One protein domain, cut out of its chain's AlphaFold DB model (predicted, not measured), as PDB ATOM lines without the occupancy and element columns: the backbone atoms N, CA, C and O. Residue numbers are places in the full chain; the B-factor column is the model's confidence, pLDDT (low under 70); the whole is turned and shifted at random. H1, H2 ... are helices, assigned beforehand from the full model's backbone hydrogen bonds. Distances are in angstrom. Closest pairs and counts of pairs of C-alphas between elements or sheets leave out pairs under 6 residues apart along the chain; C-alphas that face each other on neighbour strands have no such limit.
ATOM      1  N   ALA A   2     205.196 115.756 170.377       34.66
ATOM      2  CA  ALA A   2     205.102 115.767 171.849       34.66
ATOM      3  C   ALA A   2     206.405 116.163 172.586       34.66
ATOM      4  O   ALA A   2     206.341 116.805 173.629       34.66
ATOM      5  N   ARG A   3     207.589 115.851 172.028       33.31
ATOM      6  CA  ARG A   3     208.889 116.184 172.650       33.31
ATOM      7  C   ARG A   3     209.142 117.689 172.804       33.31
ATOM      8  O   ARG A   3     209.757 118.081 173.782       33.31
ATOM      9  N   ASN A   4     208.644 118.523 171.886       58.94
ATOM     10  CA  ASN A   4     208.909 119.967 171.923       58.94
ATOM     11  C   ASN A   4     208.088 120.679 173.012       58.94
ATOM     12  O   ASN A   4     208.588 121.580 173.671       58.94
ATOM     13  N   ARG A   5     206.851 120.216 173.256       59.28
ATOM     14  CA  ARG A   5     205.997 120.753 174.327       59.28
ATOM     15  C   ARG A   5     206.520 120.403 175.715       59.28
ATOM     16  O   ARG A   5     206.531 121.266 176.573       59.28
ATOM     17  N   PHE A   6     207.004 119.176 175.912       60.62
ATOM     18  CA  PHE A   6     207.594 118.775 177.193       60.62
ATOM     19  C   PHE A   6     208.815 119.635 177.550       60.62
ATOM     20  O   PHE A   6     208.861 120.207 178.633       60.62
ATOM     21  N   CYS A   7     209.763 119.801 176.619       65.31
ATOM     22  CA  CYS A   7     210.935 120.655 176.838       65.31
ATOM     23  C   CYS A   7     210.554 122.121 177.106       65.31
ATOM     24  O   CYS A   7     211.140 122.746 177.985       65.31
ATOM     25  N   LEU A   8     209.547 122.643 176.395       70.75
ATOM     26  CA  LEU A   8     209.011 123.988 176.612       70.75
ATOM     27  C   LEU A   8     208.414 124.147 178.019       70.75
ATOM     28  O   LEU A   8     208.734 125.108 178.715       70.75
ATOM     29  N   SER A   9     207.594 123.193 178.467       68.75
ATOM     30  CA  SER A   9     206.998 123.205 179.807       68.75
ATOM     31  C   SER A   9     208.049 123.097 180.914       68.75
ATOM     32  O   SER A   9     207.953 123.822 181.901       68.75
ATOM     33  N   CYS A  10     209.079 122.258 180.745       70.62
ATOM     34  CA  CYS A  10     210.193 122.169 181.695       70.62
ATOM     35  C   CYS A  10     210.943 123.502 181.814       70.62
ATOM     36  O   CYS A  10     211.134 123.987 182.924       70.62
ATOM     37  N   ALA A  11     211.295 124.131 180.688       73.38
ATOM     38  CA  ALA A  11     211.989 125.420 180.687       73.38
ATOM     39  C   ALA A  11     211.145 126.528 181.346       73.38
ATOM     40  O   ALA A  11     211.646 127.288 182.173       73.38
ATOM     41  N   LEU A  12     209.841 126.590 181.048       74.12
ATOM     42  CA  LEU A  12     208.923 127.528 181.706       74.12
ATOM     43  C   LEU A  12     208.847 127.276 183.221       74.12
ATOM     44  O   LEU A  12     208.831 128.231 183.999       74.12
ATOM     45  N   ARG A  13     208.857 126.009 183.656       72.12
ATOM     46  CA  ARG A  13     208.854 125.649 185.079       72.12
ATOM     47  C   ARG A  13     210.145 126.044 185.784       72.12
ATOM     48  O   ARG A  13     210.085 126.600 186.880       72.12
ATOM     49  N   HIS A  14     211.294 125.842 185.145       75.56
ATOM     50  CA  HIS A  14     212.585 126.261 185.692       75.56
ATOM     51  C   HIS A  14     212.663 127.779 185.886       75.56
ATOM     52  O   HIS A  14     213.145 128.235 186.919       75.56
ATOM     53  N   VAL A  15     212.151 128.558 184.927       73.44
ATOM     54  CA  VAL A  15     212.209 130.026 184.984       73.44
ATOM     55  C   VAL A  15     211.199 130.621 185.967       73.44
ATOM     56  O   VAL A  15     211.536 131.572 186.669       73.44
ATOM     57  N   PHE A  16     209.973 130.089 186.035       75.00
ATOM     58  CA  PHE A  16     208.876 130.758 186.750       75.00
ATOM     59  C   PHE A  16     208.409 130.078 188.039       75.00
ATOM     60  O   PHE A  16     207.807 130.762 188.865       75.00
ATOM     61  N   PHE A  17     208.672 128.783 188.227       67.00
ATOM     62  CA  PHE A  17     208.205 128.034 189.406       67.00
ATOM     63  C   PHE A  17     209.345 127.543 190.298       67.00
ATOM     64  O   PHE A  17     209.133 127.345 191.483       67.00
ATOM     65  N   ASN A  18     210.575 127.461 189.775       62.25
ATOM     66  CA  ASN A  18     211.802 127.228 190.550       62.25
ATOM     67  C   ASN A  18     211.733 126.023 191.520       62.25
ATOM     68  O   ASN A  18     212.374 126.020 192.570       62.25
ATOM     69  N   ASP A  19     210.981 124.980 191.151       50.50
ATOM     70  CA  ASP A  19     210.682 123.824 192.016       50.50
ATOM     71  C   ASP A  19     211.888 122.911 192.306       50.50
ATOM     72  O   ASP A  19     211.806 122.014 193.139       50.50
ATOM     73  N   PHE A  20     213.026 123.113 191.639       48.53
ATOM     74  CA  PHE A  20     214.109 122.121 191.611       48.53
ATOM     75  C   PHE A  20     215.439 122.589 192.213       48.53
ATOM     76  O   PHE A  20     216.440 121.890 192.070       48.53
ATOM     77  N   GLY A  21     215.488 123.754 192.876       50.12
ATOM     78  CA  GLY A  21     216.740 124.259 193.467       50.12
ATOM     79  C   GLY A  21     217.889 124.348 192.450       50.12
ATOM     80  O   GLY A  21     219.046 124.102 192.790       50.12
ATOM     81  N   LEU A  22     217.553 124.625 191.186       54.56
ATOM     82  CA  LEU A  22     218.482 124.578 190.061       54.56
ATOM     83  C   LEU A  22     219.492 125.726 190.126       54.56
ATOM     84  O   LEU A  22     219.190 126.835 190.567       54.56
ATOM     85  N   ASP A  23     220.705 125.450 189.646       63.81
ATOM     86  CA  ASP A  23     221.765 126.450 189.528       63.81
ATOM     87  C   ASP A  23     221.306 127.595 188.603       63.81
ATOM     88  O   ASP A  23     220.728 127.376 187.533       63.81
ATOM     89  N   ARG A  24     221.558 128.836 189.034       68.19
ATOM     90  CA  ARG A  24     221.097 130.070 188.382       68.19
ATOM     91  C   ARG A  24     221.506 130.125 186.911       68.19
ATOM     92  O   ARG A  24     220.756 130.660 186.102       68.19
ATOM     93  N   THR A  25     222.647 129.541 186.538       69.62
ATOM     94  CA  THR A  25     223.088 129.486 185.135       69.62
ATOM     95  C   THR A  25     222.138 128.671 184.250       69.62
ATOM     96  O   THR A  25     221.896 129.064 183.111       69.62
ATOM     97  N   PHE A  26     221.555 127.580 184.761       74.69
ATOM     98  CA  PHE A  26     220.569 126.793 184.005       74.69
ATOM     99  C   PHE A  26     219.292 127.594 183.760       74.69
ATOM    100  O   PHE A  26     218.803 127.627 182.636       74.69
ATOM    101  N   ILE A  27     218.815 128.317 184.777       79.44
ATOM    102  CA  ILE A  27     217.638 129.187 184.658       79.44
ATOM    103  C   ILE A  27     217.873 130.279 183.602       79.44
ATOM    104  O   ILE A  27     217.003 130.539 182.775       79.44
ATOM    105  N   MET A  28     219.066 130.885 183.582       83.06
ATOM    106  CA  MET A  28     219.425 131.899 182.579       83.06
ATOM    107  C   MET A  28     219.540 131.323 181.163       83.06
ATOM    108  O   MET A  28     219.144 131.981 180.202       83.06
ATOM    109  N   SER A  29     220.050 130.097 181.023       85.75
ATOM    110  CA  SER A  29     220.112 129.398 179.735       85.75
ATOM    111  C   SER A  29     218.716 129.092 179.190       85.75
ATOM    112  O   SER A  29     218.447 129.329 178.012       85.75
ATOM    113  N   ASP A  30     217.813 128.607 180.043       85.69
ATOM    114  CA  ASP A  30     216.429 128.337 179.657       85.69
ATOM    115  C   ASP A  30     215.688 129.629 179.312       85.69
ATOM    116  O   ASP A  30     214.969 129.677 178.314       85.69
ATOM    117  N   LEU A  31     215.924 130.709 180.060       85.06
ATOM    118  CA  LEU A  31     215.379 132.022 179.729       85.06
ATOM    119  C   LEU A  31     215.853 132.512 178.354       85.06
ATOM    120  O   LEU A  31     215.037 132.997 177.573       85.06
ATOM    121  N   ALA A  32     217.141 132.363 178.029       87.94
ATOM    122  CA  ALA A  32     217.672 132.738 176.718       87.94
ATOM    123  C   ALA A  32     217.043 131.904 175.585       87.94
ATOM    124  O   ALA A  32     216.642 132.452 174.556       87.94
ATOM    125  N   ALA A  33     216.887 130.592 175.786       86.44
ATOM    126  CA  ALA A  33     216.236 129.711 174.818       86.44
ATOM    127  C   ALA A  33     214.751 130.063 174.615       86.44
ATOM    128  O   ALA A  33     214.275 130.117 173.480       86.44
ATOM    129  N   LEU A  34     214.026 130.351 175.701       86.50
ATOM    130  CA  LEU A  34     212.627 130.775 175.651       86.50
ATOM    131  C   LEU A  34     212.467 132.144 174.991       86.50
ATOM    132  O   LEU A  34     211.529 132.342 174.222       86.50
ATOM    133  N   PHE A  35     213.385 133.077 175.250       88.94
ATOM    134  CA  PHE A  35     213.383 134.373 174.583       88.94
ATOM    135  C   PHE A  35     213.504 134.202 173.070       88.94
ATOM    136  O   PHE A  35     212.692 134.754 172.341       88.94
ATOM    137  N   LEU A  36     214.443 133.377 172.591       88.25
ATOM    138  CA  LEU A  36     214.584 133.087 171.163       88.25
ATOM    139  C   LEU A  36     213.342 132.398 170.575       88.25
ATOM    140  O   LEU A  36     212.967 132.679 169.442       88.25
ATOM    141  N   TYR A  37     212.713 131.501 171.338       87.31
ATOM    142  CA  TYR A  37     211.509 130.784 170.913       87.31
ATOM    143  C   TYR A  37     210.300 131.713 170.730       87.31
ATOM    144  O   TYR A  37     209.549 131.552 169.769       87.31
ATOM    145  N   TYR A  38     210.113 132.675 171.636       86.56
ATOM    146  CA  TYR A  38     208.986 133.613 171.602       86.56
ATOM    147  C   TYR A  38     209.285 134.937 170.894       86.56
ATOM    148  O   TYR A  38     208.357 135.722 170.688       86.56
ATOM    149  N   ALA A  39     210.547 135.204 170.551       87.56
ATOM    150  CA  ALA A  39     210.949 136.421 169.864       87.56
ATOM    151  C   ALA A  39     210.208 136.552 168.531       87.56
ATOM    152  O   ALA A  39     210.255 135.676 167.668       87.56
ATOM    153  N   ASP A  40     209.546 137.688 168.364       84.62
ATOM    154  CA  ASP A  40     208.853 138.075 167.147       84.62
ATOM    155  C   ASP A  40     209.331 139.442 166.639       84.62
ATOM    156  O   ASP A  40     210.270 140.040 167.164       84.62
ATOM    157  N   ASN A  41     208.699 139.941 165.576       82.62
ATOM    158  CA  ASN A  41     209.076 141.216 164.962       82.62
ATOM    159  C   ASN A  41     208.826 142.434 165.876       82.62
ATOM    160  O   ASN A  41     209.321 143.517 165.572       82.62
ATOM    161  N   ASP A  42     208.101 142.259 166.986       84.38
ATOM    162  CA  ASP A  42     207.716 143.325 167.920       84.38
ATOM    163  C   ASP A  42     208.643 143.413 169.147       84.38
ATOM    164  O   ASP A  42     208.372 144.155 170.096       84.38
ATOM    165  N   VAL A  43     209.747 142.655 169.168       88.06
ATOM    166  CA  VAL A  43     210.741 142.724 170.248       88.06
ATOM    167  C   VAL A  43     211.323 144.135 170.337       88.06
ATOM    168  O   VAL A  43     211.905 144.660 169.386       88.06
ATOM    169  N   LEU A  44     211.223 144.741 171.522       89.94
ATOM    170  CA  LEU A  44     211.823 146.045 171.781       89.94
ATOM    171  C   LEU A  44     213.353 145.974 171.616       89.94
ATOM    172  O   LEU A  44     213.974 145.035 172.127       89.94
ATOM    173  N   PRO A  45     214.001 146.985 171.003       90.62
ATOM    174  CA  PRO A  45     215.453 146.990 170.808       90.62
ATOM    175  C   PRO A  45     216.251 146.779 172.100       90.62
ATOM    176  O   PRO A  45     217.276 146.101 172.089       90.62
ATOM    177  N   GLN A  46     215.750 147.311 173.220       90.88
ATOM    178  CA  GLN A  46     216.356 147.140 174.539       90.88
ATOM    179  C   GLN A  46     216.381 145.668 174.980       90.88
ATOM    180  O   GLN A  46     217.424 145.177 175.396       90.88
ATOM    181  N   LEU A  47     215.278 144.933 174.796       90.81
ATOM    182  CA  LEU A  47     215.204 143.508 175.131       90.81
ATOM    183  C   LEU A  47     216.161 142.675 174.273       90.81
ATOM    184  O   LEU A  47     216.811 141.764 174.773       90.81
ATOM    185  N   SER A  48     216.296 143.013 172.988       91.56
ATOM    186  CA  SER A  48     217.278 142.365 172.112       91.56
ATOM    187  C   SER A  48     218.718 142.635 172.571       91.56
ATOM    188  O   SER A  48     219.554 141.730 172.584       91.56
ATOM    189  N   ALA A  49     219.017 143.862 173.012       92.69
ATOM    190  CA  ALA A  49     220.322 144.206 173.569       92.69
ATOM    191  C   ALA A  49     220.621 143.427 174.863       92.69
ATOM    192  O   ALA A  49     221.716 142.876 174.998       92.69
ATOM    193  N   ASP A  50     219.653 143.326 175.775       91.12
ATOM    194  CA  ASP A  50     219.804 142.587 177.032       91.12
ATOM    195  C   ASP A  50     219.922 141.073 176.802       91.12
ATOM    196  O   ASP A  50     220.780 140.427 177.403       91.12
ATOM    197  N   TYR A  51     219.169 140.513 175.851       93.25
ATOM    198  CA  TYR A  51     219.334 139.127 175.405       93.25
ATOM    199  C   TYR A  51     220.740 138.860 174.847       93.25
ATOM    200  O   TYR A  51     221.377 137.865 175.195       93.25
ATOM    201  N   ASN A  52     221.273 139.760 174.015       92.25
ATOM    202  CA  ASN A  52     222.628 139.613 173.480       92.25
ATOM    203  C   ASN A  52     223.687 139.649 174.590       92.25
ATOM    204  O   ASN A  52     224.626 138.851 174.567       92.25
ATOM    205  N   ARG A  53     223.527 140.526 175.589       91.88
ATOM    206  CA  ARG A  53     224.403 140.564 176.769       91.88
ATOM    207  C   ARG A  53     224.311 139.271 177.578       91.88
ATOM    208  O   ARG A  53     225.349 138.728 177.948       91.88
ATOM    209  N   LEU A  54     223.103 138.739 177.772       90.81
ATOM    210  CA  LEU A  54     222.880 137.459 178.448       90.81
ATOM    211  C   LEU A  54     223.568 136.302 177.718       90.81
ATOM    212  O   LEU A  54     224.248 135.497 178.348       90.81
ATOM    213  N   ASN A  55     223.474 136.252 176.390       89.06
ATOM    214  CA  ASN A  55     224.161 135.243 175.583       89.06
ATOM    215  C   ASN A  55     225.686 135.329 175.688       89.06
ATOM    216  O   ASN A  55     226.363 134.301 175.790       89.06
ATOM    217  N   VAL A  56     226.242 136.542 175.667       89.62
ATOM    218  CA  VAL A  56     227.682 136.748 175.868       89.62
ATOM    219  C   VAL A  56     228.092 136.280 177.263       89.62
ATOM    220  O   VAL A  56     229.080 135.557 177.391       89.62
ATOM    221  N   TRP A  57     227.316 136.623 178.292       90.69
ATOM    222  CA  TRP A  57     227.563 136.196 179.667       90.69
ATOM    223  C   TRP A  57     227.525 134.667 179.813       90.69
ATOM    224  O   TRP A  57     228.480 134.075 180.315       90.69
ATOM    225  N   LEU A  58     226.492 134.004 179.283       87.06
ATOM    226  CA  LEU A  58     226.381 132.538 179.278       87.06
ATOM    227  C   LEU A  58     227.574 131.882 178.574       87.06
ATOM    228  O   LEU A  58     228.137 130.906 179.067       87.06
ATOM    229  N   THR A  59     228.011 132.457 177.451       85.00
ATOM    230  CA  THR A  59     229.188 131.973 176.719       85.00
ATOM    231  C   THR A  59     230.460 132.093 177.560       85.00
ATOM    232  O   THR A  59     231.255 131.154 177.589       85.00
ATOM    233  N   LYS A  60     230.657 133.206 178.283       83.19
ATOM    234  CA  LYS A  60     231.800 133.377 179.198       83.19
ATOM    235  C   LYS A  60     231.792 132.327 180.306       83.19
ATOM    236  O   LYS A  60     232.817 131.688 180.535       83.19
ATOM    237  N   VAL A  61     230.641 132.102 180.945       82.56
ATOM    238  CA  VAL A  61     230.493 131.087 182.001       82.56
ATOM    239  C   VAL A  61     230.826 129.688 181.472       82.56
ATOM    240  O   VAL A  61     231.573 128.946 182.111       82.56
ATOM    241  N   GLU A  62     230.351 129.336 180.277       78.12
ATOM    242  CA  GLU A  62     230.660 128.053 179.637       78.12
ATOM    243  C   GLU A  62     232.143 127.899 179.265       78.12
ATOM    244  O   GLU A  62     232.707 126.812 179.393       78.12
ATOM    245  N   LEU A  63     232.809 128.971 178.829       76.56
ATOM    246  CA  LEU A  63     234.248 128.950 178.547       76.56
ATOM    247  C   LEU A  63     235.078 128.778 179.825       76.56
ATOM    248  O   LEU A  63     236.031 128.001 179.828       76.56
ATOM    249  N   ILE A  64     234.673 129.427 180.921       73.94
ATOM    250  CA  ILE A  64     235.293 129.266 182.246       73.94
ATOM    251  C   ILE A  64     235.083 127.843 182.782       73.94
ATOM    252  O   ILE A  64     235.973 127.287 183.417       73.94
ATOM    253  N   ARG A  65     233.944 127.205 182.477       64.00
ATOM    254  CA  ARG A  65     233.680 125.791 182.803       64.00
ATOM    255  C   ARG A  65     234.493 124.795 181.961       64.00
ATOM    256  O   ARG A  65     234.537 123.615 182.311       64.00
ATOM    257  N   SER A 110     237.871 134.711 192.887       79.06
ATOM    258  CA  SER A 110     236.845 135.607 193.447       79.06
ATOM    259  C   SER A 110     236.593 136.801 192.537       79.06
ATOM    260  O   SER A 110     235.444 137.123 192.252       79.06
ATOM    261  N   ASP A 111     237.660 137.362 191.972       83.88
ATOM    262  CA  ASP A 111     237.593 138.534 191.105       83.88
ATOM    263  C   ASP A 111     236.816 138.232 189.815       83.88
ATOM    264  O   ASP A 111     236.056 139.061 189.318       83.88
ATOM    265  N   THR A 112     236.955 137.013 189.283       79.94
ATOM    266  CA  THR A 112     236.202 136.569 188.100       79.94
ATOM    267  C   THR A 112     234.730 136.329 188.438       79.94
ATOM    268  O   THR A 112     233.850 136.641 187.636       79.94
ATOM    269  N   ALA A 113     234.442 135.779 189.620       79.25
ATOM    270  CA  ALA A 113     233.072 135.575 190.079       79.25
ATOM    271  C   ALA A 113     232.342 136.910 190.305       79.25
ATOM    272  O   ALA A 113     231.191 137.049 189.884       79.25
ATOM    273  N   ASP A 114     233.022 137.896 190.891       83.25
ATOM    274  CA  ASP A 114     232.481 139.233 191.136       83.25
ATOM    275  C   ASP A 114     232.224 139.984 189.824       83.25
ATOM    276  O   ASP A 114     231.145 140.550 189.641       83.25
ATOM    277  N   GLN A 115     233.144 139.899 188.856       85.44
ATOM    278  CA  GLN A 115     232.936 140.452 187.511       85.44
ATOM    279  C   GLN A 115     231.717 139.836 186.817       85.44
ATOM    280  O   GLN A 115     230.891 140.551 186.254       85.44
ATOM    281  N   LEU A 116     231.561 138.509 186.873       85.12
ATOM    282  CA  LEU A 116     230.389 137.843 186.297       85.12
ATOM    283  C   LEU A 116     229.091 138.259 186.996       85.12
ATOM    284  O   LEU A 116     228.058 138.359 186.334       85.12
ATOM    285  N   ALA A 117     229.122 138.489 188.309       85.12
ATOM    286  CA  ALA A 117     227.965 138.965 189.055       85.12
ATOM    287  C   ALA A 117     227.594 140.404 188.666       85.12
ATOM    288  O   ALA A 117     226.415 140.686 188.444       85.12
ATOM    289  N   GLU A 118     228.583 141.291 188.524       88.00
ATOM    290  CA  GLU A 118     228.375 142.669 188.074       88.00
ATOM    291  C   GLU A 118     227.812 142.706 186.646       88.00
ATOM    292  O   GLU A 118     226.784 143.342 186.403       88.00
ATOM    293  N   GLU A 119     228.404 141.948 185.719       88.25
ATOM    294  CA  GLU A 119     227.913 141.830 184.343       88.25
ATOM    295  C   GLU A 119     226.464 141.333 184.288       88.25
ATOM    296  O   GLU A 119     225.657 141.888 183.544       88.25
ATOM    297  N   LEU A 120     226.115 140.320 185.093       85.81
ATOM    298  CA  LEU A 120     224.745 139.806 185.166       85.81
ATOM    299  C   LEU A 120     223.780 140.842 185.753       85.81
ATOM    300  O   LEU A 120     222.646 140.949 185.294       85.81
ATOM    301  N   SER A 121     224.224 141.627 186.740       85.75
ATOM    302  CA  SER A 121     223.409 142.676 187.368       85.75
ATOM    303  C   SER A 121     223.070 143.832 186.422       85.75
ATOM    304  O   SER A 121     222.047 144.490 186.596       85.75
ATOM    305  N   ALA A 122     223.895 144.050 185.394       89.88
ATOM    306  CA  ALA A 122     223.672 145.059 184.362       89.88
ATOM    307  C   ALA A 122     222.670 144.617 183.275       89.88
ATOM    308  O   ALA A 122     222.329 145.415 182.397       89.88
ATOM    309  N   ILE A 123     222.226 143.357 183.299       90.44
ATOM    310  CA  ILE A 123     221.253 142.799 182.358       90.44
ATOM    311  C   ILE A 123     219.871 142.854 182.999       90.44
ATOM    312  O   ILE A 123     219.663 142.324 184.092       90.44
ATOM    313  N   ASP A 124     218.892 143.424 182.294       89.75
ATOM    314  CA  ASP A 124     217.501 143.420 182.753       89.75
ATOM    315  C   ASP A 124     216.823 142.059 182.507       89.75
ATOM    316  O   ASP A 124     215.963 141.869 181.641       89.75
ATOM    317  N   VAL A 125     217.242 141.073 183.302       87.19
ATOM    318  CA  VAL A 125     216.700 139.710 183.299       87.19
ATOM    319  C   VAL A 125     215.207 139.706 183.635       87.19
ATOM    320  O   VAL A 125     214.458 138.883 183.107       87.19
ATOM    321  N   ALA A 126     214.753 140.634 184.482       85.00
ATOM    322  CA  ALA A 126     213.354 140.726 184.878       85.00
ATOM    323  C   ALA A 126     212.463 141.081 183.682       85.00
ATOM    324  O   ALA A 126     211.439 140.429 183.469       85.00
ATOM    325  N   SER A 127     212.874 142.051 182.863       86.88
ATOM    326  CA  SER A 127     212.145 142.417 181.647       86.88
ATOM    327  C   SER A 127     212.182 141.315 180.585       86.88
ATOM    328  O   SER A 127     211.157 141.052 179.950       86.88
ATOM    329  N   LEU A 128     213.309 140.604 180.430       86.88
ATOM    330  CA  LEU A 128     213.391 139.423 179.556       86.88
ATOM    331  C   LEU A 128     212.400 138.332 179.995       86.88
ATOM    332  O   LEU A 128     211.631 137.820 179.180       86.88
ATOM    333  N   ALA A 129     212.370 138.017 181.292       85.69
ATOM    334  CA  ALA A 129     211.452 137.034 181.859       85.69
ATOM    335  C   ALA A 129     209.986 137.478 181.743       85.69
ATOM    336  O   ALA A 129     209.124 136.668 181.404       85.69
ATOM    337  N   ALA A 130     209.690 138.761 181.963       85.75
ATOM    338  CA  ALA A 130     208.345 139.311 181.815       85.75
ATOM    339  C   ALA A 130     207.844 139.233 180.364       85.75
ATOM    340  O   ALA A 130     206.696 138.840 180.140       85.75
ATOM    341  N   TYR A 131     208.701 139.537 179.383       88.56
ATOM    342  CA  TYR A 131     208.376 139.389 177.964       88.56
ATOM    343  C   TYR A 131     208.052 137.929 177.618       88.56
ATOM    344  O   TYR A 131     206.977 137.646 177.085       88.56
ATOM    345  N   VAL A 132     208.934 136.995 177.996       88.62
ATOM    346  CA  VAL A 132     208.729 135.551 177.788       88.62
ATOM    347  C   VAL A 132     207.430 135.082 178.438       88.62
ATOM    348  O   VAL A 132     206.644 134.377 177.808       88.62
ATOM    349  N   ARG A 133     207.157 135.516 179.673       85.12
ATOM    350  CA  ARG A 133     205.923 135.179 180.389       85.12
ATOM    351  C   ARG A 133     204.686 135.680 179.651       85.12
ATOM    352  O   ARG A 133     203.730 134.927 179.493       85.12
ATOM    353  N   GLY A 134     204.701 136.929 179.188       85.44
ATOM    354  CA  GLY A 134     203.593 137.517 178.436       85.44
ATOM    355  C   GLY A 134     203.297 136.747 177.150       85.44
ATOM    356  O   GLY A 134     202.139 136.435 176.873       85.44
ATOM    357  N   LYS A 135     204.342 136.367 176.404       89.00
ATOM    358  CA  LYS A 135     204.210 135.564 175.181       89.00
ATOM    359  C   LYS A 135     203.718 134.145 175.462       89.00
ATOM    360  O   LYS A 135     202.807 133.686 174.780       89.00
ATOM    361  N   ALA A 136     204.240 133.489 176.496       84.88
ATOM    362  CA  ALA A 136     203.810 132.149 176.894       84.88
ATOM    363  C   ALA A 136     202.335 132.112 177.337       84.88
ATOM    364  O   ALA A 136     201.605 131.190 176.977       84.88
ATOM    365  N   ILE A 137     201.868 133.131 178.070       83.19
ATOM    366  CA  ILE A 137     200.451 133.262 178.451       83.19
ATOM    367  C   ILE A 137     199.583 133.491 177.209       83.19
ATOM    368  O   ILE A 137     198.565 132.824 177.048       83.19
ATOM    369  N   ALA A 138     199.989 134.396 176.311       84.62
ATOM    370  CA  ALA A 138     199.255 134.674 175.075       84.62
ATOM    371  C   ALA A 138     199.163 133.448 174.147       84.62
ATOM    372  O   ALA A 138     198.145 133.258 173.484       84.62
ATOM    373  N   ALA A 139     200.198 132.605 174.124       83.69
ATOM    374  CA  ALA A 139     200.212 131.345 173.382       83.69
ATOM    375  C   ALA A 139     199.398 130.222 174.059       83.69
ATOM    376  O   ALA A 139     199.104 129.212 173.422       83.69
ATOM    377  N   GLY A 140     199.020 130.388 175.332       80.31
ATOM    378  CA  GLY A 140     198.373 129.347 176.137       80.31
ATOM    379  C   GLY A 140     199.330 128.260 176.641       80.31
ATOM    380  O   GLY A 140     198.875 127.237 177.146       80.31
ATOM    381  N   ASP A 141     200.642 128.480 176.526       79.06
ATOM    382  CA  ASP A 141     201.690 127.551 176.964       79.06
ATOM    383  C   ASP A 141     201.966 127.653 178.477       79.06
ATOM    384  O   ASP A 141     202.540 126.739 179.072       79.06
ATOM    385  N   LEU A 142     201.531 128.748 179.117       71.56
ATOM    386  CA  LEU A 142     201.613 128.960 180.563       71.56
ATOM    387  C   LEU A 142     200.219 129.207 181.155       71.56
ATOM    388  O   LEU A 142     199.670 130.304 181.046       71.56
ATOM    389  N   ILE A 143     199.659 128.196 181.824       65.69
ATOM    390  CA  ILE A 143     198.372 128.289 182.527       65.69
ATOM    391  C   ILE A 143     198.653 128.436 184.025       65.69
ATOM    392  O   ILE A 143     199.026 127.481 184.696       65.69
ATOM    393  N   LEU A 144     198.452 129.640 184.565       56.31
ATOM    394  CA  LEU A 144     198.685 129.956 185.984       56.31
ATOM    395  C   LEU A 144     197.645 129.330 186.942       56.31
ATOM    396  O   LEU A 144     197.753 129.510 188.147       56.31
ATOM    397  N   GLY A 145     196.638 128.626 186.414       45.97
ATOM    398  CA  GLY A 145     195.490 128.103 187.166       45.97
ATOM    399  C   GLY A 145     195.578 126.647 187.640       45.97
ATOM    400  O   GLY A 145     194.592 126.159 188.172       45.97
TER     401      GLY A 145
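What this domain is: This is residues 2 to 65 and 110 to 145 of the 154 residues of an uncharacterized protein of Ruminococcus albus (UniProt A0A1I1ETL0). H2 makes the middle of a small all-helix domain, with H1 and H3 packed on opposite sides of it and H5 packed on it too, each crossing it at a slant. H4 packs on H3 and is apart from H2; H3 runs toward the end of the domain where the chain is cut, and H4 begins at the cut and runs the opposite way, back toward H5. The printed part has 100 residues with five named helices, in the order H1, H2, H3, H4, H5, and no named strand. The whole is compact, with a radius of gyration of the C-alphas of 14.0 A, and the C-alphas span 43 by 32 by 22 A along their three main axes.

Where its parts are: H1 is residues 2 to 16, 21.5 A from first to last C-alpha, and begins at C-alpha 2 (205.102, 115.767, 171.849). H2 is residues 24 to 38, 21.0 A. H3, the longest helix, is residues 45 to 64, 29.0 A, and begins at C-alpha 45 (215.453, 146.990, 170.808). H4 is residues 110 to 121, 16.4 A. H5 is residues 125 to 139, 21.0 A, and ends at C-alpha 139 (200.212, 131.345, 173.382).

How they stand to each other: H2 and H3 are the hubs, touching three helices each. H1 touches H2 at a steep tilt of 55 degrees, opposite ways; their closest C-alphas, of Ala 11 and Asp 30, are 5.4 A apart. H2 and H3 form a helical hairpin at a steep tilt of 41 degrees; H3 touches H2 with residues 51 to 58 alone, and the closest C-alphas, of Ala 32 and Tyr 51, are 6.7 A apart. H5 touches H2 at a steep tilt of 46 degrees, the same way, with the closest C-alphas, of Phe 35 and Val 132, 5.8 A apart. Residues 47 to 51 of H3 touch residues 125 to 128 of H5, opposite ways at a steep tilt of 67 degrees, only just short of about perpendicular; the closest C-alphas, of Leu 47 and Leu 128, are 6.3 A apart. Residues 54 to 57 of H3 touch residues 116 to 120 of H4 at a shallow tilt of 20 degrees, opposite ways; the closest C-alphas, of Trp 57 and Leu 120, are 7.2 A apart. H1 and H5 are close but not clearly touching, and H4 is apart from H1, H2 and H5. In H1, H2, H3, H4 and H5 every O i to N i+4 pair is within hydrogen-bond range.

The domain as a whole: The two C-alphas farthest apart, of Ala 2 and Asp 111, are 44.1 A apart. Residues 66 to 109 are not printed, and C-alphas 65 and 110 are 14.8 A apart across this cut. Of the links that are printed whole, H4 to H5 is tight, H1 to H2 and H2 to H3 are short, and none is long. The mean pLDDT of the printed part is 79.1; residues 2 to 7, 9, 17 to 25, 65 and 143 to 145 are under 70.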